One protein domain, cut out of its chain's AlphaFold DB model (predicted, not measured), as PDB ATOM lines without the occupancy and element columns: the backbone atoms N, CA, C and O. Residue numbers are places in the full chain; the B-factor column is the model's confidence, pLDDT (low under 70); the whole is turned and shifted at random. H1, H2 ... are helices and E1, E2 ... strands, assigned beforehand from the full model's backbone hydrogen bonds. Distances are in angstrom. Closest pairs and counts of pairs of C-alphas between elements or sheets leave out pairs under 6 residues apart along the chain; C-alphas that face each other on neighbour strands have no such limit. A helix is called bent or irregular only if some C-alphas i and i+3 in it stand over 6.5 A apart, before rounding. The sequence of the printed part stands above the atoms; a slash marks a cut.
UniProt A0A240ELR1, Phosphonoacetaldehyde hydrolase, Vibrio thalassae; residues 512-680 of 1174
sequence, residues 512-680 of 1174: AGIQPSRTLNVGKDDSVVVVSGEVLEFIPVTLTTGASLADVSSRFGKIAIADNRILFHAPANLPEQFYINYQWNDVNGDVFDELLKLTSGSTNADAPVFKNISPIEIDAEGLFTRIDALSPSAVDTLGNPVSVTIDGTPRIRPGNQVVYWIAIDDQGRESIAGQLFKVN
ATOM      1  N   ALA A 512      75.740  70.959  91.338       60.75
ATOM      2  CA  ALA A 512      75.599  69.783  90.484       60.75
ATOM      3  C   ALA A 512      75.671  70.141  88.984       60.75
ATOM      4  O   ALA A 512      74.694  70.599  88.381       60.75
ATOM      5  N   GLY A 513      76.812  69.848  88.351       62.88
ATOM      6  CA  GLY A 513      76.984  69.893  86.899       62.88
ATOM      7  C   GLY A 513      77.034  71.302  86.307       62.88
ATOM      8  O   GLY A 513      76.323  71.576  85.330       62.88
ATOM      9  N   ILE A 514      77.883  72.175  86.864       65.75
ATOM     10  CA  ILE A 514      78.213  73.488  86.290       65.75
ATOM     11  C   ILE A 514      78.486  73.331  84.790       65.75
ATOM     12  O   ILE A 514      79.343  72.563  84.365       65.75
ATOM     13  N   GLN A 515      77.722  74.047  83.965       74.38
ATOM     14  CA  GLN A 515      77.957  74.095  82.524       74.38
ATOM     15  C   GLN A 515      78.784  75.348  82.225       74.38
ATOM     16  O   GLN A 515      78.214  76.446  82.236       74.38
ATOM     17  N   PRO A 516      80.101  75.224  81.967       82.62
ATOM     18  CA  PRO A 516      80.913  76.380  81.636       82.62
ATOM     19  C   PRO A 516      80.377  77.034  80.363       82.62
ATOM     20  O   PRO A 516      79.964  76.379  79.402       82.62
ATOM     21  N   SER A 517      80.392  78.364  80.337       86.94
ATOM     22  CA  SER A 517      80.011  79.141  79.154       86.94
ATOM     23  C   SER A 517      80.964  78.865  77.988       86.94
ATOM     24  O   SER A 517      80.576  78.971  76.819       86.94
ATOM     25  N   ARG A 518      82.224  78.536  78.304       91.62
ATOM     26  CA  ARG A 518      83.322  78.294  77.364       91.62
ATOM     27  C   ARG A 518      84.343  77.360  78.015       91.62
ATOM     28  O   ARG A 518      84.707  77.591  79.161       91.62
ATOM     29  N   THR A 519      84.859  76.415  77.236       91.19
ATOM     30  CA  THR A 519      86.041  75.611  77.572       91.19
ATOM     31  C   THR A 519      87.204  76.051  76.690       91.19
ATOM     32  O   THR A 519      87.044  76.155  75.467       91.19
ATOM     33  N   LEU A 520      88.360  76.333  77.287       92.62
ATOM     34  CA  LEU A 520      89.520  76.908  76.610       92.62
ATOM     35  C   LEU A 520      90.790  76.128  76.961       92.62
ATOM     36  O   LEU A 520      91.128  76.001  78.131       92.62
ATOM     37  N   ASN A 521      91.523  75.668  75.945       91.56
ATOM     38  CA  ASN A 521      92.902  75.227  76.144       91.56
ATOM     39  C   ASN A 521      93.792  76.467  76.234       91.56
ATOM     40  O   ASN A 521      93.701  77.319  75.345       91.56
ATOM     41  N   VAL A 522      94.623  76.556  77.268       91.12
ATOM     42  CA  VAL A 522      95.464  77.733  77.536       91.12
ATOM     43  C   VAL A 522      96.917  77.328  77.764       91.12
ATOM     44  O   VAL A 522      97.184  76.299  78.375       91.12
ATOM     45  N   GLY A 523      97.861  78.105  77.244       85.56
ATOM     46  CA  GLY A 523      99.284  78.019  77.583       85.56
ATOM     47  C   GLY A 523      99.769  79.220  78.394       85.56
ATOM     48  O   GLY A 523      99.065  80.224  78.500       85.56
ATOM     49  N   LYS A 524     101.006  79.130  78.900       76.19
ATOM     50  CA  LYS A 524     101.666  80.126  79.767       76.19
ATOM     51  C   LYS A 524     101.591  81.580  79.261       76.19
ATOM     52  O   LYS A 524     101.465  82.501  80.056       76.19
ATOM     53  N   ASP A 525     101.624  81.799  77.945       81.69
ATOM     54  CA  ASP A 525     101.605  83.145  77.340       81.69
ATOM     55  C   ASP A 525     100.234  83.564  76.770       81.69
ATOM     56  O   ASP A 525     100.108  84.631  76.150       81.69
ATOM     57  N   ASP A 526      99.197  82.738  76.930       89.81
ATOM     58  CA  ASP A 526      97.876  83.045  76.392       89.81
ATOM     59  C   ASP A 526      97.189  84.172  77.175       89.81
ATOM     60  O   ASP A 526      97.398  84.388  78.369       89.81
ATOM     61  N   SER A 527      96.323  84.915  76.479       92.19
ATOM     62  CA  SER A 527      95.478  85.937  77.093       92.19
ATOM     63  C   SER A 527      94.019  85.707  76.734       92.19
ATOM     64  O   SER A 527      93.655  85.658  75.554       92.19
ATOM     65  N   VAL A 528      93.174  85.592  77.757       93.81
ATOM     66  CA  VAL A 528      91.745  85.317  77.588       93.81
ATOM     67  C   VAL A 528      90.914  86.560  77.894       93.81
ATOM     68  O   VAL A 528      91.164  87.291  78.850       93.81
ATOM     69  N   VAL A 529      89.904  86.805  77.060       93.19
ATOM     70  CA  VAL A 529      88.911  87.866  77.276       93.19
ATOM     71  C   VAL A 529      87.726  87.304  78.060       93.19
ATOM     72  O   VAL A 529      87.111  86.336  77.601       93.19
ATOM     73  N   VAL A 530      87.391  87.953  79.180       92.50
ATOM     74  CA  VAL A 530      86.363  87.541  80.151       92.50
ATOM     75  C   VAL A 530      85.255  88.594  80.256       92.50
ATOM     76  O   VAL A 530      85.537  89.792  80.300       92.50
ATOM     77  N   VAL A 531      83.991  88.179  80.306       90.88
ATOM     78  CA  VAL A 531      82.831  89.048  80.561       90.88
ATOM     79  C   VAL A 531      82.260  88.833  81.963       90.88
ATOM     80  O   VAL A 531      82.381  87.769  82.557       90.88
ATOM     81  N   SER A 532      81.639  89.876  82.510       88.56
ATOM     82  CA  SER A 532      81.099  89.878  83.875       88.56
ATOM     83  C   SER A 532      80.093  88.739  84.105       88.56
ATOM     84  O   SER A 532      79.148  88.590  83.323       88.56
ATOM     85  N   GLY A 533      80.287  87.964  85.178       86.81
ATOM     86  CA  GLY A 533      79.382  86.895  85.615       86.81
ATOM     87  C   GLY A 533      79.393  85.608  84.784       86.81
ATOM     88  O   GLY A 533      78.534  84.758  85.007       86.81
ATOM     89  N   GLU A 534      80.289  85.448  83.801       90.44
ATOM     90  CA  GLU A 534      80.413  84.169  83.088       90.44
ATOM     91  C   GLU A 534      81.232  83.146  83.883       90.44
ATOM     92  O   GLU A 534      82.111  83.504  84.666       90.44
ATOM     93  N   VAL A 535      80.958  81.863  83.639       88.94
ATOM     94  CA  VAL A 535      81.757  80.745  84.158       88.94
ATOM     95  C   VAL A 535      82.597  80.172  83.019       88.94
ATOM     96  O   VAL A 535      82.054  79.855  81.956       88.94
ATOM     97  N   LEU A 536      83.902  80.051  83.225       92.19
ATOM     98  CA  LEU A 536      84.882  79.547  82.266       92.19
ATOM     99  C   LEU A 536      85.512  78.257  82.779       92.19
ATOM    100  O   LEU A 536      85.711  78.104  83.977       92.19
ATOM    101  N   GLU A 537      85.854  77.364  81.857       92.00
ATOM    102  CA  GLU A 537      86.686  76.193  82.124       92.00
ATOM    103  C   GLU A 537      88.001  76.341  81.350       92.00
ATOM    104  O   GLU A 537      87.994  76.488  80.120       92.00
ATOM    105  N   PHE A 538      89.125  76.308  82.060       92.94
ATOM    106  CA  PHE A 538      90.461  76.329  81.478       92.94
ATOM    107  C   PHE A 538      91.119  74.957  81.586       92.94
ATOM    108  O   PHE A 538      91.073  74.299  82.624       92.94
ATOM    109  N   ILE A 539      91.758  74.547  80.493       90.88
ATOM    110  CA  ILE A 539      92.560  73.328  80.399       90.88
ATOM    111  C   ILE A 539      93.985  73.763  80.044       90.88
ATOM    112  O   ILE A 539      94.274  73.988  78.858       90.88
ATOM    113  N   PRO A 540      94.873  73.944  81.034       90.62
ATOM    114  CA  PRO A 540      96.274  74.211  80.755       90.62
ATOM    115  C   PRO A 540      96.869  73.123  79.853       90.62
ATOM    116  O   PRO A 540      96.689  71.925  80.078       90.62
ATOM    117  N   VAL A 541      97.553  73.524  78.779       86.62
ATOM    118  CA  VAL A 541      98.146  72.577  77.815       86.62
ATOM    119  C   VAL A 541      99.238  71.716  78.452       86.62
ATOM    120  O   VAL A 541      99.473  70.602  77.980       86.62
ATOM    121  N   THR A 542      99.856  72.204  79.529       79.38
ATOM    122  CA  THR A 542     100.834  71.499  80.368       79.38
ATOM    123  C   THR A 542     100.267  70.202  80.952       79.38
ATOM    124  O   THR A 542     100.967  69.201  80.994       79.38
ATOM    125  N   LEU A 543      98.964  70.139  81.247       81.88
ATOM    126  CA  LEU A 543      98.312  68.951  81.819       81.88
ATOM    127  C   LEU A 543      98.137  67.796  80.821       81.88
ATOM    128  O   LEU A 543      97.885  66.651  81.194       81.88
ATOM    129  N   THR A 544      98.293  68.053  79.517       74.62
ATOM    130  CA  THR A 544      98.075  67.027  78.480       74.62
ATOM    131  C   THR A 544      99.137  65.921  78.460       74.62
ATOM    132  O   THR A 544      98.954  64.917  77.764       74.62
ATOM    133  N   THR A 545     100.222  66.070  79.227       73.19
ATOM    134  CA  THR A 545     101.307  65.088  79.374       73.19
ATOM    135  C   THR A 545     101.132  64.136  80.559       73.19
ATOM    136  O   THR A 545     102.012  63.309  80.778       73.19
ATOM    137  N   GLY A 546     100.007  64.204  81.281       76.62
ATOM    138  CA  GLY A 546      99.756  63.398  82.483       76.62
ATOM    139  C   GLY A 546     100.053  64.120  83.800       76.62
ATOM    140  O   GLY A 546     100.085  63.462  84.829       76.62
ATOM    141  N   ALA A 547     100.265  65.437  83.753       85.75
ATOM    142  CA  ALA A 547     100.389  66.304  84.923       85.75
ATOM    143  C   ALA A 547      99.023  66.565  85.595       85.75
ATOM    144  O   ALA A 547      97.976  66.508  84.932       85.75
ATOM    145  N   SER A 548      99.037  66.875  86.891       86.56
ATOM    146  CA  SER A 548      97.854  67.214  87.695       86.56
ATOM    147  C   SER A 548      97.944  68.637  88.233       86.56
ATOM    148  O   SER A 548      99.030  69.121  88.522       86.56
ATOM    149  N   LEU A 549      96.818  69.332  88.352       85.62
ATOM    150  CA  LEU A 549      96.750  70.582  89.101       85.62
ATOM    151  C   LEU A 549      96.932  70.280  90.586       85.62
ATOM    152  O   LEU A 549      96.389  69.294  91.075       85.62
ATOM    153  N   ALA A 550      97.703  71.129  91.253       80.31
ATOM    154  CA  ALA A 550      97.945  71.070  92.688       80.31
ATOM    155  C   ALA A 550      97.227  72.218  93.403       80.31
ATOM    156  O   ALA A 550      96.576  71.993  94.412       80.31
ATOM    157  N   ASP A 551      97.287  73.426  92.833       80.12
ATOM    158  CA  ASP A 551      96.674  74.610  93.426       80.12
ATOM    159  C   ASP A 551      96.138  75.589  92.371       80.12
ATOM    160  O   ASP A 551      96.577  75.600  91.213       80.12
ATOM    161  N   VAL A 552      95.169  76.423  92.753       84.31
ATOM    162  CA  VAL A 552      94.696  77.539  91.942       84.31
ATOM    163  C   VAL A 552      94.175  78.700  92.791       84.31
ATOM    164  O   VAL A 552      93.281  78.555  93.616       84.31
ATOM    165  N   SER A 553      94.628  79.914  92.483       83.44
ATOM    166  CA  SER A 553      94.178  81.123  93.172       83.44
ATOM    167  C   SER A 553      93.888  82.282  92.216       83.44
ATOM    168  O   SER A 553      94.445  82.434  91.122       83.44
ATOM    169  N   SER A 554      92.940  83.132  92.615       87.25
ATOM    170  CA  SER A 554      92.587  84.345  91.881       87.25
ATOM    171  C   SER A 554      92.130  85.439  92.831       87.25
ATOM    172  O   SER A 554      91.176  85.267  93.583       87.25
ATOM    173  N   ARG A 555      92.724  86.632  92.702       84.31
ATOM    174  CA  ARG A 555      92.290  87.825  93.452       84.31
ATOM    175  C   ARG A 555      90.850  88.247  93.130       84.31
ATOM    176  O   ARG A 555      90.201  88.922  93.925       84.31
ATOM    177  N   PHE A 556      90.366  87.925  91.931       87.25
ATOM    178  CA  PHE A 556      89.064  88.368  91.435       87.25
ATOM    179  C   PHE A 556      88.247  87.184  90.950       87.25
ATOM    180  O   PHE A 556      88.714  86.445  90.094       87.25
ATOM    181  N   GLY A 557      86.994  87.083  91.393       87.31
ATOM    182  CA  GLY A 557      86.115  85.968  91.037       87.31
ATOM    183  C   GLY A 557      86.245  84.798  91.996       87.31
ATOM    184  O   GLY A 557      86.981  84.878  92.970       87.31
ATOM    185  N   LYS A 558      85.485  83.740  91.727       85.25
ATOM    186  CA  LYS A 558      85.617  82.464  92.436       85.25
ATOM    187  C   LYS A 558      86.291  81.456  91.521       85.25
ATOM    188  O   LYS A 558      86.057  81.493  90.310       85.25
ATOM    189  N   ILE A 559      87.115  80.591  92.086       85.69
ATOM    190  CA  ILE A 559      87.911  79.621  91.343       85.69
ATOM    191  C   ILE A 559      87.863  78.271  92.056       85.69
ATOM    192  O   ILE A 559      87.668  78.252  93.264       85.69
ATOM    193  N   ALA A 560      87.931  77.182  91.298       83.81
ATOM    194  CA  ALA A 560      87.940  75.820  91.825       83.81
ATOM    195  C   ALA A 560      88.643  74.877  90.841       83.81
ATOM    196  O   ALA A 560      88.670  75.149  89.630       83.81
ATOM    197  N   ILE A 561      89.161  73.759  91.350       84.31
ATOM    198  CA  ILE A 561      89.640  72.639  90.537       84.31
ATOM    199  C   ILE A 561      88.513  71.611  90.427       84.31
ATOM    200  O   ILE A 561      87.893  71.247  91.415       84.31
ATOM    201  N   ALA A 562      88.225  71.146  89.212       81.69
ATOM    202  CA  ALA A 562      87.295  70.041  88.991       81.69
ATOM    203  C   ALA A 562      87.777  69.174  87.826       81.69
ATOM    204  O   ALA A 562      88.054  69.693  86.743       81.69
ATOM    205  N   ASP A 563      87.877  67.857  88.029       80.56
ATOM    206  CA  ASP A 563      88.353  66.901  87.016       80.56
ATOM    207  C   ASP A 563      89.704  67.312  86.380       80.56
ATOM    208  O   ASP A 563      89.881  67.220  85.154       80.56
ATOM    209  N   ASN A 564      90.650  67.803  87.196       86.44
ATOM    210  CA  ASN A 564      91.953  68.324  86.757       86.44
ATOM    211  C   ASN A 564      91.833  69.493  85.743       86.44
ATOM    212  O   ASN A 564      92.537  69.558  84.728       86.44
ATOM    213  N   ARG A 565      90.869  70.397  85.972       87.56
ATOM    214  CA  ARG A 565      90.595  71.607  85.171       87.56
ATOM    215  C   ARG A 565      90.318  72.785  86.090       87.56
ATOM    216  O   ARG A 565      89.756  72.608  87.163       87.56
ATOM    217  N   ILE A 566      90.618  73.991  85.619       90.00
ATOM    218  CA  ILE A 566      90.340  75.218  86.371       90.00
ATOM    219  C   ILE A 566      88.953  75.734  85.982       90.00
ATOM    220  O   ILE A 566      88.737  76.151  84.838       90.00
ATOM    221  N   LEU A 567      88.021  75.754  86.931       89.50
ATOM    222  CA  LEU A 567      86.731  76.424  86.794       89.50
ATOM    223  C   LEU A 567      86.811  77.826  87.398       89.50
ATOM    224  O   LEU A 567      87.184  77.998  88.551       89.50
ATOM    225  N   PHE A 568      86.418  78.838  86.629       90.94
ATOM    226  CA  PHE A 568      86.485  80.238  87.040       90.94
ATOM    227  C   PHE A 568      85.145  80.947  86.856       90.94
ATOM    228  O   PHE A 568      84.646  81.060  85.735       90.94
ATOM    229  N   HIS A 569      84.586  81.492  87.935       90.44
ATOM    230  CA  HIS A 569      83.398  82.341  87.912       90.44
ATOM    231  C   HIS A 569      83.799  83.819  88.014       90.44
ATOM    232  O   HIS A 569      84.202  84.320  89.069       90.44
ATOM    233  N   ALA A 570      83.639  84.535  86.901       90.38
ATOM    234  CA  ALA A 570      83.976  85.945  86.789       90.38
ATOM    235  C   ALA A 570      83.110  86.825  87.714       90.38
ATOM    236  O   ALA A 570      81.882  86.709  87.705       90.38
ATOM    237  N   PRO A 571      83.701  87.774  88.463       89.44
ATOM    238  CA  PRO A 571      82.947  88.662  89.336       89.44
ATOM    239  C   PRO A 571      82.124  89.683  88.540       89.44
ATOM    240  O   PRO A 571      82.339  89.921  87.347       89.44
ATOM    241  N   ALA A 572      81.200  90.356  89.229       86.38
ATOM    242  CA  ALA A 572      80.382  91.406  88.624       86.38
ATOM    243  C   ALA A 572      81.228  92.592  88.114       86.38
ATOM    244  O   ALA A 572      80.962  93.121  87.032       86.38
ATOM    245  N   ASN A 573      82.262  92.981  88.867       85.19
ATOM    246  CA  ASN A 573      83.192  94.052  88.512       85.19
ATOM    247  C   ASN A 573      84.535  93.442  88.106       85.19
ATOM    248  O   ASN A 573      85.229  92.875  88.947       85.19
ATOM    249  N   LEU A 574      84.890  93.559  86.827       88.56
ATOM    250  CA  LEU A 574      86.140  93.024  86.292       88.56
ATOM    251  C   LEU A 574      87.217  94.115  86.195       88.56
ATOM    252  O   LEU A 574      86.937  95.167  85.608       88.56
ATOM    253  N   PRO A 575      88.446  93.853  86.674       90.94
ATOM    254  CA  PRO A 575      89.618  94.655  86.330       90.94
ATOM    255  C   PRO A 575      89.858  94.680  84.815       90.94
ATOM    256  O   PRO A 575      89.488  93.743  84.104       90.94
ATOM    257  N   GLU A 576      90.526  95.714  84.297       91.44
ATOM    258  CA  GLU A 576      90.911  95.766  82.875       91.44
ATOM    259  C   GLU A 576      91.809  94.579  82.492       91.44
ATOM    260  O   GLU A 576      91.651  93.994  81.417       91.44
ATOM    261  N   GLN A 577      92.721  94.219  83.396       92.94
ATOM    262  CA  GLN A 577      93.660  93.106  83.295       92.94
ATOM    263  C   GLN A 577      93.844  92.489  84.684       92.94
ATOM    264  O   GLN A 577      93.926  93.224  85.666       92.94
ATOM    265  N   PHE A 578      93.901  91.166  84.777       93.06
ATOM    266  CA  PHE A 578      94.158  90.428  86.017       93.06
ATOM    267  C   PHE A 578      94.711  89.042  85.683       93.06
ATOM    268  O   PHE A 578      94.784  88.674  84.508       93.06
ATOM    269  N   TYR A 579      95.150  88.304  86.696       92.75
ATOM    270  CA  TYR A 579      95.818  87.019  86.517       92.75
ATOM    271  C   TYR A 579      95.225  85.976  87.459       92.75
ATOM    272  O   TYR A 579      94.835  86.315  88.577       92.75
ATOM    273  N   ILE A 580      95.163  84.739  86.976       91.31
ATOM    274  CA  ILE A 580      94.972  83.535  87.789       91.31
ATOM    275  C   ILE A 580      96.359  82.934  88.007       91.31
ATOM    276  O   ILE A 580      97.106  82.820  87.032       91.31
ATOM    277  N   ASN A 581      96.682  82.569  89.243       88.62
ATOM    278  CA  ASN A 581      97.841  81.737  89.554       88.62
ATOM    279  C   ASN A 581      97.386  80.279  89.648       88.62
ATOM    280  O   ASN A 581      96.294  80.020  90.153       88.62
ATOM    281  N   TYR A 582      98.169  79.345  89.124       87.88
ATOM    282  CA  TYR A 582      97.904  77.919  89.285       87.88
ATOM    283  C   TYR A 582      99.203  77.138  89.414       87.88
ATOM    284  O   TYR A 582     100.180  77.425  88.717       87.88
ATOM    285  N   GLN A 583      99.168  76.117  90.263       86.94
ATOM    286  CA  GLN A 583     100.237  75.151  90.435       86.94
ATOM    287  C   GLN A 583      99.860  73.823  89.809       86.94
ATOM    288  O   GLN A 583      98.696  73.410  89.807       86.94
ATOM    289  N   TRP A 584     100.855  73.138  89.268       86.44
ATOM    290  CA  TRP A 584     100.677  71.804  88.722       86.44
ATOM    291  C   TRP A 584     101.898  70.934  88.980       86.44
ATOM    292  O   TRP A 584     103.031  71.406  88.946       86.44
ATOM    293  N   ASN A 585     101.633  69.650  89.184       84.25
ATOM    294  CA  ASN A 585     102.619  68.610  89.396       84.25
ATOM    295  C   ASN A 585     102.864  67.894  88.076       84.25
ATOM    296  O   ASN A 585     101.920  67.466  87.400       84.25
ATOM    297  N   ASP A 586     104.125  67.758  87.685       82.62
ATOM    298  CA  ASP A 586     104.479  66.926  86.547       82.62
ATOM    299  C   ASP A 586     104.346  65.426  86.872       82.62
ATOM    300  O   ASP A 586     103.990  65.011  87.972       82.62
ATOM    301  N   VAL A 587     104.641  64.572  85.890       82.06
ATOM    302  CA  VAL A 587     104.569  63.109  86.059       82.06
ATOM    303  C   VAL A 587     105.587  62.544  87.061       82.06
ATOM    304  O   VAL A 587     105.491  61.368  87.407       82.06
ATOM    305  N   ASN A 588     106.570  63.342  87.480       79.81
ATOM    306  CA  ASN A 588     107.580  62.993  88.472       79.81
ATOM    307  C   ASN A 588     107.249  63.573  89.860       79.81
ATOM    308  O   ASN A 588     107.997  63.311  90.799       79.81
ATOM    309  N   GLY A 589     106.146  64.321  89.995       75.38
ATOM    310  CA  GLY A 589     105.756  65.004  91.229       75.38
ATOM    311  C   GLY A 589     106.408  66.377  91.418       75.38
ATOM    312  O   GLY A 589     106.289  66.960  92.491       75.38
ATOM    313  N   ASP A 590     107.095  66.917  90.407       75.62
ATOM    314  CA  ASP A 590     107.662  68.262  90.478       75.62
ATOM    315  C   ASP A 590     106.549  69.314  90.372       75.62
ATOM    316  O   ASP A 590     105.818  69.335  89.382       75.62
ATOM    317  N   VAL A 591     106.449  70.203  91.366       80.06
ATOM    318  CA  VAL A 591     105.476  71.310  91.409       80.06
ATOM    319  C   VAL A 591     105.986  72.523  90.618       80.06
ATOM    320  O   VAL A 591     107.146  72.922  90.757       80.06
ATOM    321  N   PHE A 592     105.118  73.137  89.812       81.44
ATOM    322  CA  PHE A 592     105.408  74.335  89.017       81.44
ATOM    323  C   PHE A 592     104.314  75.401  89.154       81.44
ATOM    324  O   PHE A 592     103.141  75.097  88.955       81.44
ATOM    325  N   ASP A 593     104.708  76.664  89.365       83.69
ATOM    326  CA  ASP A 593     103.822  77.838  89.346       83.69
ATOM    327  C   ASP A 593     103.678  78.458  87.946       83.69
ATOM    328  O   ASP A 593     104.668  78.757  87.262       83.69
ATOM    329  N   GLU A 594     102.445  78.754  87.529       87.81
ATOM    330  CA  GLU A 594     102.153  79.467  86.284       87.81
ATOM    331  C   GLU A 594     101.049  80.527  86.433       87.81
ATOM    332  O   GLU A 594     100.114  80.416  87.219       87.81
ATOM    333  N   LEU A 595     101.131  81.575  85.604       90.12
ATOM    334  CA  LEU A 595     100.162  82.672  85.584       90.12
ATOM    335  C   LEU A 595      99.372  82.695  84.276       90.12
ATOM    336  O   LEU A 595      99.942  82.862  83.197       90.12
ATOM    337  N   LEU A 596      98.041  82.659  84.369       92.62
ATOM    338  CA  LEU A 596      97.135  82.845  83.236       92.62
ATOM    339  C   LEU A 596      96.616  84.285  83.178       92.62
ATOM    340  O   LEU A 596      95.936  84.766  84.087       92.62
ATOM    341  N   LYS A 597      96.874  84.975  82.062       94.62
ATOM    342  CA  LYS A 597      96.452  86.367  81.867       94.62
ATOM    343  C   LYS A 597      94.994  86.483  81.413       94.62
ATOM    344  O   LYS A 597      94.625  86.042  80.321       94.62
ATOM    345  N   LEU A 598      94.201  87.253  82.156       94.06
ATOM    346  CA  LEU A 598      92.817  87.592  81.832       94.06
ATOM    347  C   LEU A 598      92.643  89.093  81.549       94.06
ATOM    348  O   LEU A 598      93.314  89.952  82.122       94.06
ATOM    349  N   THR A 599      91.735  89.421  80.630       93.12
ATOM    350  CA  THR A 599      91.387  90.804  80.259       93.12
ATOM    351  C   THR A 599      89.878  90.979  80.188       93.12
ATOM    352  O   THR A 599      89.162  90.091  79.725       93.12
ATOM    353  N   SER A 600      89.367  92.126  80.631       89.56
ATOM    354  CA  SER A 600      87.923  92.373  80.595       89.56
ATOM    355  C   SER A 600      87.425  92.650  79.172       89.56
ATOM    356  O   SER A 600      87.919  93.532  78.469       89.56
ATOM    357  N   GLY A 601      86.393  91.917  78.754       80.75
ATOM    358  CA  GLY A 601      85.657  92.130  77.505       80.75
ATOM    359  C   GLY A 601      84.611  93.246  77.586       80.75
ATOM    360  O   GLY A 601      84.080  93.664  76.555       80.75
ATOM    361  N   SER A 602      84.311  93.738  78.792       68.81
ATOM    362  CA  SER A 602      83.383  94.845  79.032       68.81
ATOM    363  C   SER A 602      83.823  95.656  80.252       68.81
ATOM    364  O   SER A 602      83.487  95.319  81.387       68.81
ATOM    365  N   THR A 603      84.560  96.740  80.023       67.75
ATOM    366  CA  THR A 603      84.895  97.713  81.070       67.75
ATOM    367  C   THR A 603      83.819  98.797  81.152       67.75
ATOM    368  O   THR A 603      83.043  99.013  80.212       67.75
ATOM    369  N   ASN A 604      83.738  99.488  82.290       74.69
ATOM    370  CA  ASN A 604      82.894 100.670  82.409       74.69
ATOM    371  C   ASN A 604      83.408 101.748  81.438       74.69
ATOM    372  O   ASN A 604      84.451 102.346  81.674       74.69
ATOM    373  N   ALA A 605      82.672 102.002  80.349       75.56
ATOM    374  CA  ALA A 605      83.077 102.940  79.296       75.56
ATOM    375  C   ALA A 605      83.270 104.386  79.788       75.56
ATOM    376  O   ALA A 605      83.875 105.196  79.087       75.56
ATOM    377  N   ASP A 606      82.734 104.698  80.968       82.75
ATOM    378  CA  ASP A 606      82.823 105.999  81.609       82.75
ATOM    379  C   ASP A 606      83.970 106.099  82.635       82.75
ATOM    380  O   ASP A 606      84.251 107.203  83.094       82.75
ATOM    381  N   ALA A 607      84.629 104.993  82.999       86.06
ATOM    382  CA  ALA A 607      85.728 104.963  83.968       86.06
ATOM    383  C   ALA A 607      87.096 105.296  83.321       86.06
ATOM    384  O   ALA A 607      87.214 105.288  82.089       86.06
ATOM    385  N   PRO A 608      88.137 105.615  84.120       91.19
ATOM    386  CA  PRO A 608      89.510 105.746  83.632       91.19
ATOM    387  C   PRO A 608      89.980 104.512  82.857       91.19
ATOM    388  O   PRO A 608      89.514 103.408  83.113       91.19
ATOM    389  N   VAL A 609      90.922 104.690  81.931       90.94
ATOM    390  CA  VAL A 609      91.546 103.586  81.194       90.94
ATOM    391  C   VAL A 609      93.054 103.636  81.356       90.94
ATOM    392  O   VAL A 609      93.676 104.677  81.094       90.94
ATOM    393  N   PHE A 610      93.659 102.510  81.715       92.81
ATOM    394  CA  PHE A 610      95.109 102.418  81.820       92.81
ATOM    395  C   PHE A 610      95.811 102.383  80.452       92.81
ATOM    396  O   PHE A 610      95.265 102.003  79.409       92.81
ATOM    397  N   LYS A 611      97.071 102.819  80.436       88.25
ATOM    398  CA  LYS A 611      97.985 102.778  79.290       88.25
ATOM    399  C   LYS A 611      99.269 102.067  79.705       88.25
ATOM    400  O   LYS A 611      99.829 102.381  80.748       88.25
ATOM    401  N   ASN A 612      99.761 101.198  78.820       78.69
ATOM    402  CA  ASN A 612     101.006 100.437  78.971       78.69
ATOM    403  C   ASN A 612     101.027  99.500  80.192       78.69
ATOM    404  O   ASN A 612     101.846  99.674  81.083       78.69
ATOM    405  N   ILE A 613     100.166  98.476  80.198       88.75
ATOM    406  CA  ILE A 613     100.186  97.398  81.209       88.75
ATOM    407  C   ILE A 613     100.792  96.109  80.629       88.75
ATOM    408  O   ILE A 613     100.215  95.021  80.675       88.75
ATOM    409  N   SER A 614     101.957  96.240  79.998       90.06
ATOM    410  CA  SER A 614     102.772  95.080  79.626       90.06
ATOM    411  C   SER A 614     103.563  94.579  80.837       90.06
ATOM    412  O   SER A 614     103.821  95.381  81.740       90.06
ATOM    413  N   PRO A 615     103.985  93.301  80.845       92.25
ATOM    414  CA  PRO A 615     104.939  92.816  81.832       92.25
ATOM    415  C   PRO A 615     106.196  93.699  81.894       92.25
ATOM    416  O   PRO A 615     106.629  94.222  80.860       92.25
ATOM    417  N   ILE A 616     106.744  93.878  83.093       94.81
ATOM    418  CA  ILE A 616     107.993  94.602  83.359       94.81
ATOM    419  C   ILE A 616     109.004  93.602  83.909       94.81
ATOM    420  O   ILE A 616     108.666  92.834  84.799       94.81
ATOM    421  N   GLU A 617     110.228  93.627  83.399       95.50
ATOM    422  CA  GLU A 617     111.332  92.806  83.898       95.50
ATOM    423  C   GLU A 617     112.358  93.711  84.588       95.50
ATOM    424  O   GLU A 617     112.739  94.745  84.025       95.50
ATOM    425  N   ILE A 618     112.741  93.357  85.814       96.31
ATOM    426  CA  ILE A 618     113.692  94.095  86.656       96.31
ATOM    427  C   ILE A 618     114.557  93.122  87.454       96.31
ATOM    428  O   ILE A 618     114.168  91.982  87.682       96.31
ATOM    429  N   ASP A 619     115.704  93.600  87.918       96.31
ATOM    430  CA  ASP A 619     116.579  92.856  88.817       96.31
ATOM    431  C   ASP A 619     116.237  93.170  90.277       96.31
ATOM    432  O   ASP A 619     115.857  94.297  90.609       96.31
ATOM    433  N   ALA A 620     116.362  92.168  91.145       96.00
ATOM    434  CA  ALA A 620     116.156  92.327  92.574       96.00
ATOM    435  C   ALA A 620     117.274  93.161  93.220       96.00
ATOM    436  O   ALA A 620     118.457  92.926  92.966       96.00
ATOM    437  N   GLU A 621     116.899  94.083  94.107       92.25
ATOM    438  CA  GLU A 621     117.837  94.899  94.905       92.25
ATOM    439  C   GLU A 621     118.185  94.254  96.266       92.25
ATOM    440  O   GLU A 621     119.126  94.672  96.935       92.25
ATOM    441  N   GLY A 622     117.441  93.220  96.660       90.81
ATOM    442  CA  GLY A 622     117.541  92.479  97.919       90.81
ATOM    443  C   GLY A 622     116.308  91.584  98.065       90.81
ATOM    444  O   GLY A 622     115.686  91.248  97.051       90.81
ATOM    445  N   LEU A 623     115.902  91.245  99.295       88.94
ATOM    446  CA  LEU A 623     114.648  90.508  99.542       88.94
ATOM    447  C   LEU A 623     113.410  91.239  98.994       88.94
ATOM    448  O   LEU A 623     112.449  90.612  98.554       88.94
ATOM    449  N   PHE A 624     113.440  92.577  98.984       89.69
ATOM    450  CA  PHE A 624     112.348  93.417  98.499       89.69
ATOM    451  C   PHE A 624     112.851  94.513  97.557       89.69
ATOM    452  O   PHE A 624     113.704  95.320  97.922       89.69
ATOM    453  N   THR A 625     112.237  94.612  96.378       92.12
ATOM    454  CA  THR A 625     112.577  95.596  95.339       92.12
ATOM    455  C   THR A 625     111.506  96.671  95.235       92.12
ATOM    456  O   THR A 625     110.310  96.370  95.212       92.12
ATOM    457  N   ARG A 626     111.918  97.940  95.181       91.44
ATOM    458  CA  ARG A 626     111.002  99.088  95.159       91.44
ATOM    459  C   ARG A 626     110.501  99.392  93.739       91.44
ATOM    460  O   ARG A 626     111.289  99.469  92.803       91.44
ATOM    461  N   ILE A 627     109.195  99.634  93.581       92.50
ATOM    462  CA  ILE A 627     108.540  99.793  92.262       92.50
ATOM    463  C   ILE A 627     107.671 101.052  92.101       92.50
ATOM    464  O   ILE A 627     107.020 101.226  91.071       92.50
ATOM    465  N   ASP A 628     107.645 101.965  93.074       85.12
ATOM    466  CA  ASP A 628     106.831 103.194  93.003       85.12
ATOM    467  C   ASP A 628     107.163 104.076  91.784       85.12
ATOM    468  O   ASP A 628     106.277 104.708  91.198       85.12
ATOM    469  N   ALA A 629     108.424 104.073  91.348       87.00
ATOM    470  CA  ALA A 629     108.872 104.769  90.143       87.00
ATOM    471  C   ALA A 629     108.401 104.123  88.820       87.00
ATOM    472  O   ALA A 629     108.551 104.740  87.763       87.00
ATOM    473  N   LEU A 630     107.832 102.912  88.865       90.31
ATOM    474  CA  LEU A 630     107.439 102.103  87.702       90.31
ATOM    475  C   LEU A 630     105.918 102.061  87.471       90.31
ATOM    476  O   LEU A 630     105.436 101.245  86.686       90.31
ATOM    477  N   SER A 631     105.155 102.945  88.125       88.88
ATOM    478  CA  SER A 631     103.696 103.010  87.965       88.88
ATOM    479  C   SER A 631     103.254 103.275  86.509       88.88
ATOM    480  O   SER A 631     103.840 104.115  85.812       88.88
ATOM    481  N   PRO A 632     102.197 102.592  86.019       92.62
ATOM    482  CA  PRO A 632     101.629 102.850  84.704       92.62
ATOM    483  C   PRO A 632     100.854 104.172  84.695       92.62
ATOM    484  O   PRO A 632     100.527 104.756  85.726       92.62
ATOM    485  N   SER A 633     100.509 104.651  83.499       92.81
ATOM    486  CA  SER A 633      99.690 105.863  83.343       92.81
ATOM    487  C   SER A 633      98.223 105.520  83.084       92.81
ATOM    488  O   SER A 633      97.943 104.561  82.368       92.81
ATOM    489  N   ALA A 634      97.288 106.330  83.584       93.56
ATOM    490  CA  ALA A 634      95.857 106.213  83.293       93.56
ATOM    491  C   ALA A 634      95.291 107.531  82.746       93.56
ATOM    492  O   ALA A 634      95.820 108.609  83.027       93.56
ATOM    493  N   VAL A 635      94.225 107.454  81.944       92.81
ATOM    494  CA  VAL A 635      93.524 108.628  81.395       92.81
ATOM    495  C   VAL A 635      92.010 108.510  81.550       92.81
ATOM    496  O   VAL A 635      91.469 107.413  81.468       92.81
ATOM    497  N   ASP A 636      91.319 109.635  81.731       89.88
ATOM    498  CA  ASP A 636      89.852 109.688  81.730       89.88
ATOM    499  C   ASP A 636      89.265 109.557  80.303       89.88
ATOM    500  O   ASP A 636      89.980 109.496  79.296       89.88
ATOM    501  N   THR A 637      87.934 109.570  80.194       86.12
ATOM    502  CA  THR A 637      87.213 109.519  78.904       86.12
ATOM    503  C   THR A 637      87.485 110.704  77.968       86.12
ATOM    504  O   THR A 637      87.186 110.631  76.773       86.12
ATOM    505  N   LEU A 638      88.061 111.798  78.479       87.50
ATOM    506  CA  LEU A 638      88.461 112.988  77.723       87.50
ATOM    507  C   LEU A 638      89.957 112.975  77.354       87.50
ATOM    508  O   LEU A 638      90.403 113.850  76.605       87.50
ATOM    509  N   GLY A 639      90.717 111.984  77.830       86.31
ATOM    510  CA  GLY A 639      92.155 111.839  77.618       86.31
ATOM    511  C   GLY A 639      93.030 112.621  78.605       86.31
ATOM    512  O   GLY A 639      94.229 112.754  78.353       86.31
ATOM    513  N   ASN A 640      92.473 113.158  79.697       89.75
ATOM    514  CA  ASN A 640      93.265 113.811  80.742       89.75
ATOM    515  C   ASN A 640      93.948 112.753  81.626       89.75
ATOM    516  O   ASN A 640      93.306 111.755  81.948       89.75
ATOM    517  N   PRO A 641      95.207 112.959  82.060       91.69
ATOM    518  CA  PRO A 641      95.881 112.047  82.985       91.69
ATOM    519  C   PRO A 641      95.157 111.929  84.331       91.69
ATOM    520  O   PRO A 641      94.748 112.941  84.903       91.69
ATOM    521  N   VAL A 642      95.060 110.704  84.845       93.00
ATOM    522  CA  VAL A 642      94.502 110.361  86.161       93.00
ATOM    523  C   VAL A 642      95.626 109.828  87.050       93.00
ATOM    524  O   VAL A 642      96.515 109.125  86.568       93.00
ATOM    525  N   SER A 643      95.610 110.183  88.338       90.31
ATOM    526  CA  SER A 643      96.572 109.650  89.308       90.31
ATOM    527  C   SER A 643      96.369 108.151  89.486       90.31
ATOM    528  O   SER A 643      95.242 107.699  89.681       90.31
ATOM    529  N   VAL A 644      97.472 107.409  89.453       92.44
ATOM    530  CA  VAL A 644      97.498 105.968  89.692       92.44
ATOM    531  C   VAL A 644      98.085 105.717  91.072       92.44
ATOM    532  O   VAL A 644      99.117 106.288  91.426       92.44
ATOM    533  N   THR A 645      97.417 104.877  91.849       91.81
ATOM    534  CA  THR A 645      97.892 104.390  93.145       91.81
ATOM    535  C   THR A 645      98.054 102.881  93.084       91.81
ATOM    536  O   THR A 645      97.305 102.206  92.383       91.81
ATOM    537  N   ILE A 646      99.035 102.352  93.803       89.69
ATOM    538  CA  ILE A 646      99.183 100.911  93.988       89.69
ATOM    539  C   ILE A 646      98.166 100.414  95.018       89.69
ATOM    540  O   ILE A 646      97.864 101.115  95.987       89.69
ATOM    541  N   ASP A 647      97.633  99.223  94.787       84.62
ATOM    542  CA  ASP A 647      96.785  98.491  95.721       84.62
ATOM    543  C   ASP A 647      97.660  97.559  96.575       84.62
ATOM    544  O   ASP A 647      97.831  96.383  96.252       84.62
ATOM    545  N   GLY A 648      98.302  98.136  97.597       79.38
ATOM    546  CA  GLY A 648      99.276  97.461  98.460       79.38
ATOM    547  C   GLY A 648     100.521  98.311  98.713       79.38
ATOM    548  O   GLY A 648     100.465  99.546  98.698       79.38
ATOM    549  N   THR A 649     101.659  97.659  98.944       79.19
ATOM    550  CA  THR A 649     102.947  98.325  99.175       79.19
ATOM    551  C   THR A 649     103.776  98.381  97.888       79.19
ATOM    552  O   THR A 649     103.703  97.483  97.051       79.19
ATOM    553  N   PRO A 650     104.581  99.437  97.669       87.62
ATOM    554  CA  PRO A 650     105.398  99.582  96.463       87.62
ATOM    555  C   PRO A 650     106.692  98.754  96.519       87.62
ATOM    556  O   PRO A 650     107.721  99.203  96.008       87.62
ATOM    557  N   ARG A 651     106.663  97.584  97.165       88.12
ATOM    558  CA  ARG A 651     107.805  96.681  97.321       88.12
ATOM    559  C   ARG A 651     107.378  95.252  97.012       88.12
ATOM    560  O   ARG A 651     106.367  94.799  97.529       88.12
ATOM    561  N   ILE A 652     108.151  94.569  96.175       89.25
ATOM    562  CA  ILE A 652     107.849  93.211  95.702       89.25
ATOM    563  C   ILE A 652     109.062  92.290  95.866       89.25
ATOM    564  O   ILE A 652     110.202  92.755  95.783       89.25
ATOM    565  N   ARG A 653     108.812  91.001  96.115       90.25
ATOM    566  CA  ARG A 653     109.845  89.959  96.226       90.25
ATOM    567  C   ARG A 653     110.333  89.506  94.834       90.25
ATOM    568  O   ARG A 653     109.682  89.828  93.836       90.25
ATOM    569  N   PRO A 654     111.462  88.778  94.738       93.44
ATOM    570  CA  PRO A 654     111.848  88.091  93.508       93.44
ATOM    571  C   PRO A 654     110.750  87.162  92.954       93.44
ATOM    572  O   PRO A 654     109.844  86.742  93.678       93.44
ATOM    573  N   GLY A 655     110.823  86.855  91.658       92.88
ATOM    574  CA  GLY A 655     109.905  85.947  90.969       92.88
ATOM    575  C   GLY A 655     108.836  86.658  90.141       92.88
ATOM    576  O   GLY A 655     109.003  87.804  89.714       92.88
ATOM    577  N   ASN A 656     107.736  85.956  89.871       91.44
ATOM    578  CA  ASN A 656     106.585  86.510  89.160       91.44
ATOM    579  C   ASN A 656     105.629  87.184  90.152       91.44
ATOM    580  O   ASN A 656     104.994  86.514  90.956       91.44
ATOM    581  N   GLN A 657     105.492  88.506  90.068       90.25
ATOM    582  CA  GLN A 657     104.692  89.302  91.001       90.25
ATOM    583  C   GLN A 657     103.621  90.096  90.253       90.25
ATOM    584  O   GLN A 657     103.926  90.862  89.337       90.25
ATOM    585  N   VAL A 658     102.348  89.944  90.625       90.94
ATOM    586  CA  VAL A 658     101.245  90.684  89.990       90.94
ATOM    587  C   VAL A 658     100.859  91.884  90.845       90.94
ATOM    588  O   VAL A 658     100.232  91.757  91.893       90.94
ATOM    589  N   VAL A 659     101.174  93.078  90.352       91.44
ATOM    590  CA  VAL A 659     100.888  94.341  91.036       91.44
ATOM    591  C   VAL A 659      99.602  94.943  90.498       91.44
ATOM    592  O   VAL A 659      99.466  95.164  89.294       91.44
ATOM    593  N   TYR A 660      98.663  95.251  91.387       92.00
ATOM    594  CA  TYR A 660      97.390  95.859  91.017       92.00
ATOM    595  C   TYR A 660      97.421  97.375  91.209       92.00
ATOM    596  O   TYR A 660      97.824  97.894  92.249       92.00
ATOM    597  N   TRP A 661      96.987  98.089  90.175       93.94
ATOM    598  CA  TRP A 661      96.944  99.545  90.125       93.94
ATOM    599  C   TRP A 661      95.501 100.036  90.122       93.94
ATOM    600  O   TRP A 661      94.662  99.476  89.418       93.94
ATOM    601  N   ILE A 662      95.236 101.124  90.845       93.31
ATOM    602  CA  ILE A 662      93.927 101.772  90.963       93.31
ATOM    603  C   ILE A 662      94.010 103.181  90.367       93.31
ATOM    604  O   ILE A 662      94.912 103.957  90.691       93.31
ATOM    605  N   ALA A 663      93.051 103.527  89.509       93.69
ATOM    606  CA  ALA A 663      92.867 104.873  88.976       93.69
ATOM    607  C   ALA A 663      91.448 105.364  89.279       93.69
ATOM    608  O   ALA A 663      90.472 104.717  88.900       93.69
ATOM    609  N   ILE A 664      91.336 106.527  89.929       92.00
ATOM    610  CA  ILE A 664      90.052 107.142  90.296       92.00
ATOM    611  C   ILE A 664      89.963 108.527  89.658       92.00
ATOM    612  O   ILE A 664      90.828 109.376  89.888       92.00
ATOM    613  N   ASP A 665      88.924 108.774  88.859       89.62
ATOM    614  CA  ASP A 665      88.705 110.097  88.267       89.62
ATOM    615  C   ASP A 665      88.054 111.112  89.221       89.62
ATOM    616  O   ASP A 665      87.704 110.832  90.367       89.62
ATOM    617  N   ASP A 666      87.862 112.333  88.721       86.81
ATOM    618  CA  ASP A 666      87.247 113.442  89.452       86.81
ATOM    619  C   ASP A 666      85.768 113.218  89.829       86.81
ATOM    620  O   ASP A 666      85.223 113.958  90.653       86.81
ATOM    621  N   GLN A 667      85.125 112.198  89.257       86.81
ATOM    622  CA  GLN A 667      83.749 111.783  89.536       86.81
ATOM    623  C   GLN A 667      83.683 110.584  90.491       86.81
ATOM    624  O   GLN A 667      82.581 110.153  90.838       86.81
ATOM    625  N   GLY A 668      84.833 110.078  90.949       86.25
ATOM    626  CA  GLY A 668      84.926 108.925  91.841       86.25
ATOM    627  C   GLY A 668      84.693 107.586  91.139       86.25
ATOM    628  O   GLY A 668      84.353 106.616  91.811       86.25
ATOM    629  N   ARG A 669      84.814 107.526  89.805       89.56
ATOM    630  CA  ARG A 669      84.757 106.262  89.055       89.56
ATOM    631  C   ARG A 669      86.133 105.613  89.086       89.56
ATOM    632  O   ARG A 669      87.133 106.275  88.817       89.56
ATOM    633  N   GLU A 670      86.147 104.325  89.393       90.19
ATOM    634  CA  GLU A 670      87.355 103.540  89.625       90.19
ATOM    635  C   GLU A 670      87.600 102.543  88.489       90.19
ATOM    636  O   GLU A 670      86.653 101.936  87.977       90.19
ATOM    637  N   SER A 671      88.873 102.365  88.143       91.81
ATOM    638  CA  SER A 671      89.372 101.267  87.318       91.81
ATOM    639  C   SER A 671      90.559 100.602  88.002       91.81
ATOM    640  O   SER A 671      91.409 101.288  88.573       91.81
ATOM    641  N   ILE A 672      90.632  99.274  87.887       92.38
ATOM    642  CA  ILE A 672      91.708  98.441  88.434       92.38
ATOM    643  C   ILE A 672      92.390  97.696  87.290       92.38
ATOM    644  O   ILE A 672      91.709  97.217  86.378       92.38
ATOM    645  N   ALA A 673      93.713  97.560  87.341       93.38
ATOM    646  CA  ALA A 673      94.438  96.708  86.410       93.38
ATOM    647  C   ALA A 673      95.709  96.099  87.022       93.38
ATOM    648  O   ALA A 673      96.521  96.801  87.619       93.38
ATOM    649  N   GLY A 674      95.877  94.790  86.844       93.44
ATOM    650  CA  GLY A 674      97.042  94.017  87.261       93.44
ATOM    651  C   GLY A 674      98.157  94.043  86.219       93.44
ATOM    652  O   GLY A 674      97.915  93.830  85.028       93.44
ATOM    653  N   GLN A 675      99.386  94.267  86.665       94.06
ATOM    654  CA  GLN A 675     100.606  94.271  85.867       94.06
ATOM    655  C   GLN A 675     101.576  93.213  86.393       94.06
ATOM    656  O   GLN A 675     101.876  93.199  87.580       94.06
ATOM    657  N   LEU A 676     102.082  92.358  85.506       93.44
ATOM    658  CA  LEU A 676     103.106  91.376  85.858       93.44
ATOM    659  C   LEU A 676     104.486  92.040  85.959       93.44
ATOM    660  O   LEU A 676     104.930  92.694  85.013       93.44
ATOM    661  N   PHE A 677     105.171  91.823  87.071       94.62
ATOM    662  CA  PHE A 677     106.583  92.103  87.277       94.62
ATOM    663  C   PHE A 677     107.342  90.776  87.321       94.62
ATOM    664  O   PHE A 677     107.000  89.891  88.100       94.62
ATOM    665  N   LYS A 678     108.353  90.638  86.466       94.94
ATOM    666  CA  LYS A 678     109.327  89.547  86.480       94.94
ATOM    667  C   LYS A 678     110.580  90.061  87.173       94.94
ATOM    668  O   LYS A 678     111.293  90.887  86.602       94.94
ATOM    669  N   VAL A 679     110.797  89.646  88.413       96.75
ATOM    670  CA  VAL A 679     111.894  90.142  89.247       96.75
ATOM    671  C   VAL A 679     112.986  89.080  89.309       96.75
ATOM    672  O   VAL A 679     112.804  88.044  89.944       96.75
ATOM    673  N   ASN A 680     114.113  89.321  88.643       96.12
ATOM    674  CA  ASN A 680     115.235  88.385  88.612       96.12
ATOM    675  C   ASN A 680     115.947  88.374  89.979       96.12
ATOM    676  O   ASN A 680     116.445  89.426  90.395       96.12
TER     677      ASN A 680
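AT A GLANCE: This is residues 512 to 680 of the 1174 residues of the protein "Phosphonoacetaldehyde hydrolase" of Vibrio thalassae (UniProt A0A240ELR1). Two strand-built lobes stand side by side in a flat body: a sandwich of two partly face-to-face sheets, E1 E3 E6 E5 and the curled E2 E8 E7 E4, and a second lobe in which the curled sheet E10 E14 E13 E12 has the short pair E9 E11 packed near the hairpin end of E13 and E14. The lobes meet where E7 packs on E14, and the short helix H1 lies at the far end of the sandwich. The printed part has 169 residues with one named helix and fourteen named strands, E1 to E3, then H1, then E4 to E14; the class is mostly strand. The three four-stranded sheets are mixed and E9 E11 is antiparallel. The whole is compact, with a radius of gyration of the C-alphas of 17.2 A and spans of 50 by 42 by 21 A.

IN THESE COORDINATES: E1, residues 518 to 522, begins at C-alpha 518 (83.322, 78.294, 77.364) and is 12.2 A long. E2 is residues 527 to 530 and E3 residues 535 to 540, 16.3 A long. H1, residues 541 to 545, follows E3 with no residue between; it is irregular, but only just: C-alphas 542 and 545 are 6.50 A apart. E4, residues 548 to 554, spans 18.4 A; E5 is residues 558 to 562 and E6 residues 565 to 569. E7, residues 577 to 585, is 26.8 A long, and E8, residues 591 to 600, is 29.5 A long, ending at C-alpha 600 (87.923, 92.373, 80.595). E9 is residues 609 to 611, E10 residues 616 to 619, E11 residues 633 to 635 and E12 residues 644 to 646. E13, residues 655 to 664, spans 29.0 A, and E14, residues 670 to 680, spans 31.7 A to C-alpha 680 (115.235, 88.385, 88.612).

HOW THE PARTS SIT: In the sheet E1 E3 E6 E5, E1 and E3 are parallel, with N 539 and O 520 at 2.8 A. E6 is antiparallel to E3, with N 536 and O 568 at 2.8 A, and forms a hairpin with E5, with N 567 and O 560 at 2.8 A. This sheet faces E2 E8 E7 E4, their planes 19 degrees apart. There E2 and E8 are parallel, with N 530 and O 599 at 2.8 A; E7 and E8 form a hairpin, with N 598 and O 578 at 2.8 A; E4 is antiparallel to E7, with N 585 and O 548 at 2.7 A. H1 only grazes both sheets; 0 of 1 O i to N i+4 pairs and 1 of 2 O i to N i+3 pairs are within hydrogen-bond range. A stack of sheets, face to face in turn, goes on to E10 E14 E13 E12, at 23 degrees to E2 E8 E7 E4. The closest C-alphas of E7 and E14 are those of Phe 578 and Gly 674, 4.8 A apart. E12 E13 E14 is a meander, each strand the antiparallel neighbour of the one before, with N 662 and O 645 at 2.8 A and N 675 and O 659 at 2.8 A. E10 is parallel to E14, with N 678 and O 616 at 2.8 A. E9 and E11 are antiparallel, with N 611 and O 633 at 2.7 A.

THE WHOLE: The C-alphas farthest apart, those of Asn 588 and Leu 638, are 54.6 A from each other. The printed part has no cut. The link E10 to E11, residues 620 to 632, is long; its residues 625 to 626 pair with 651 to 652. Mean pLDDT of the printed part is 87.6, and residues 512 to 514 and 602 to 603 are under 70.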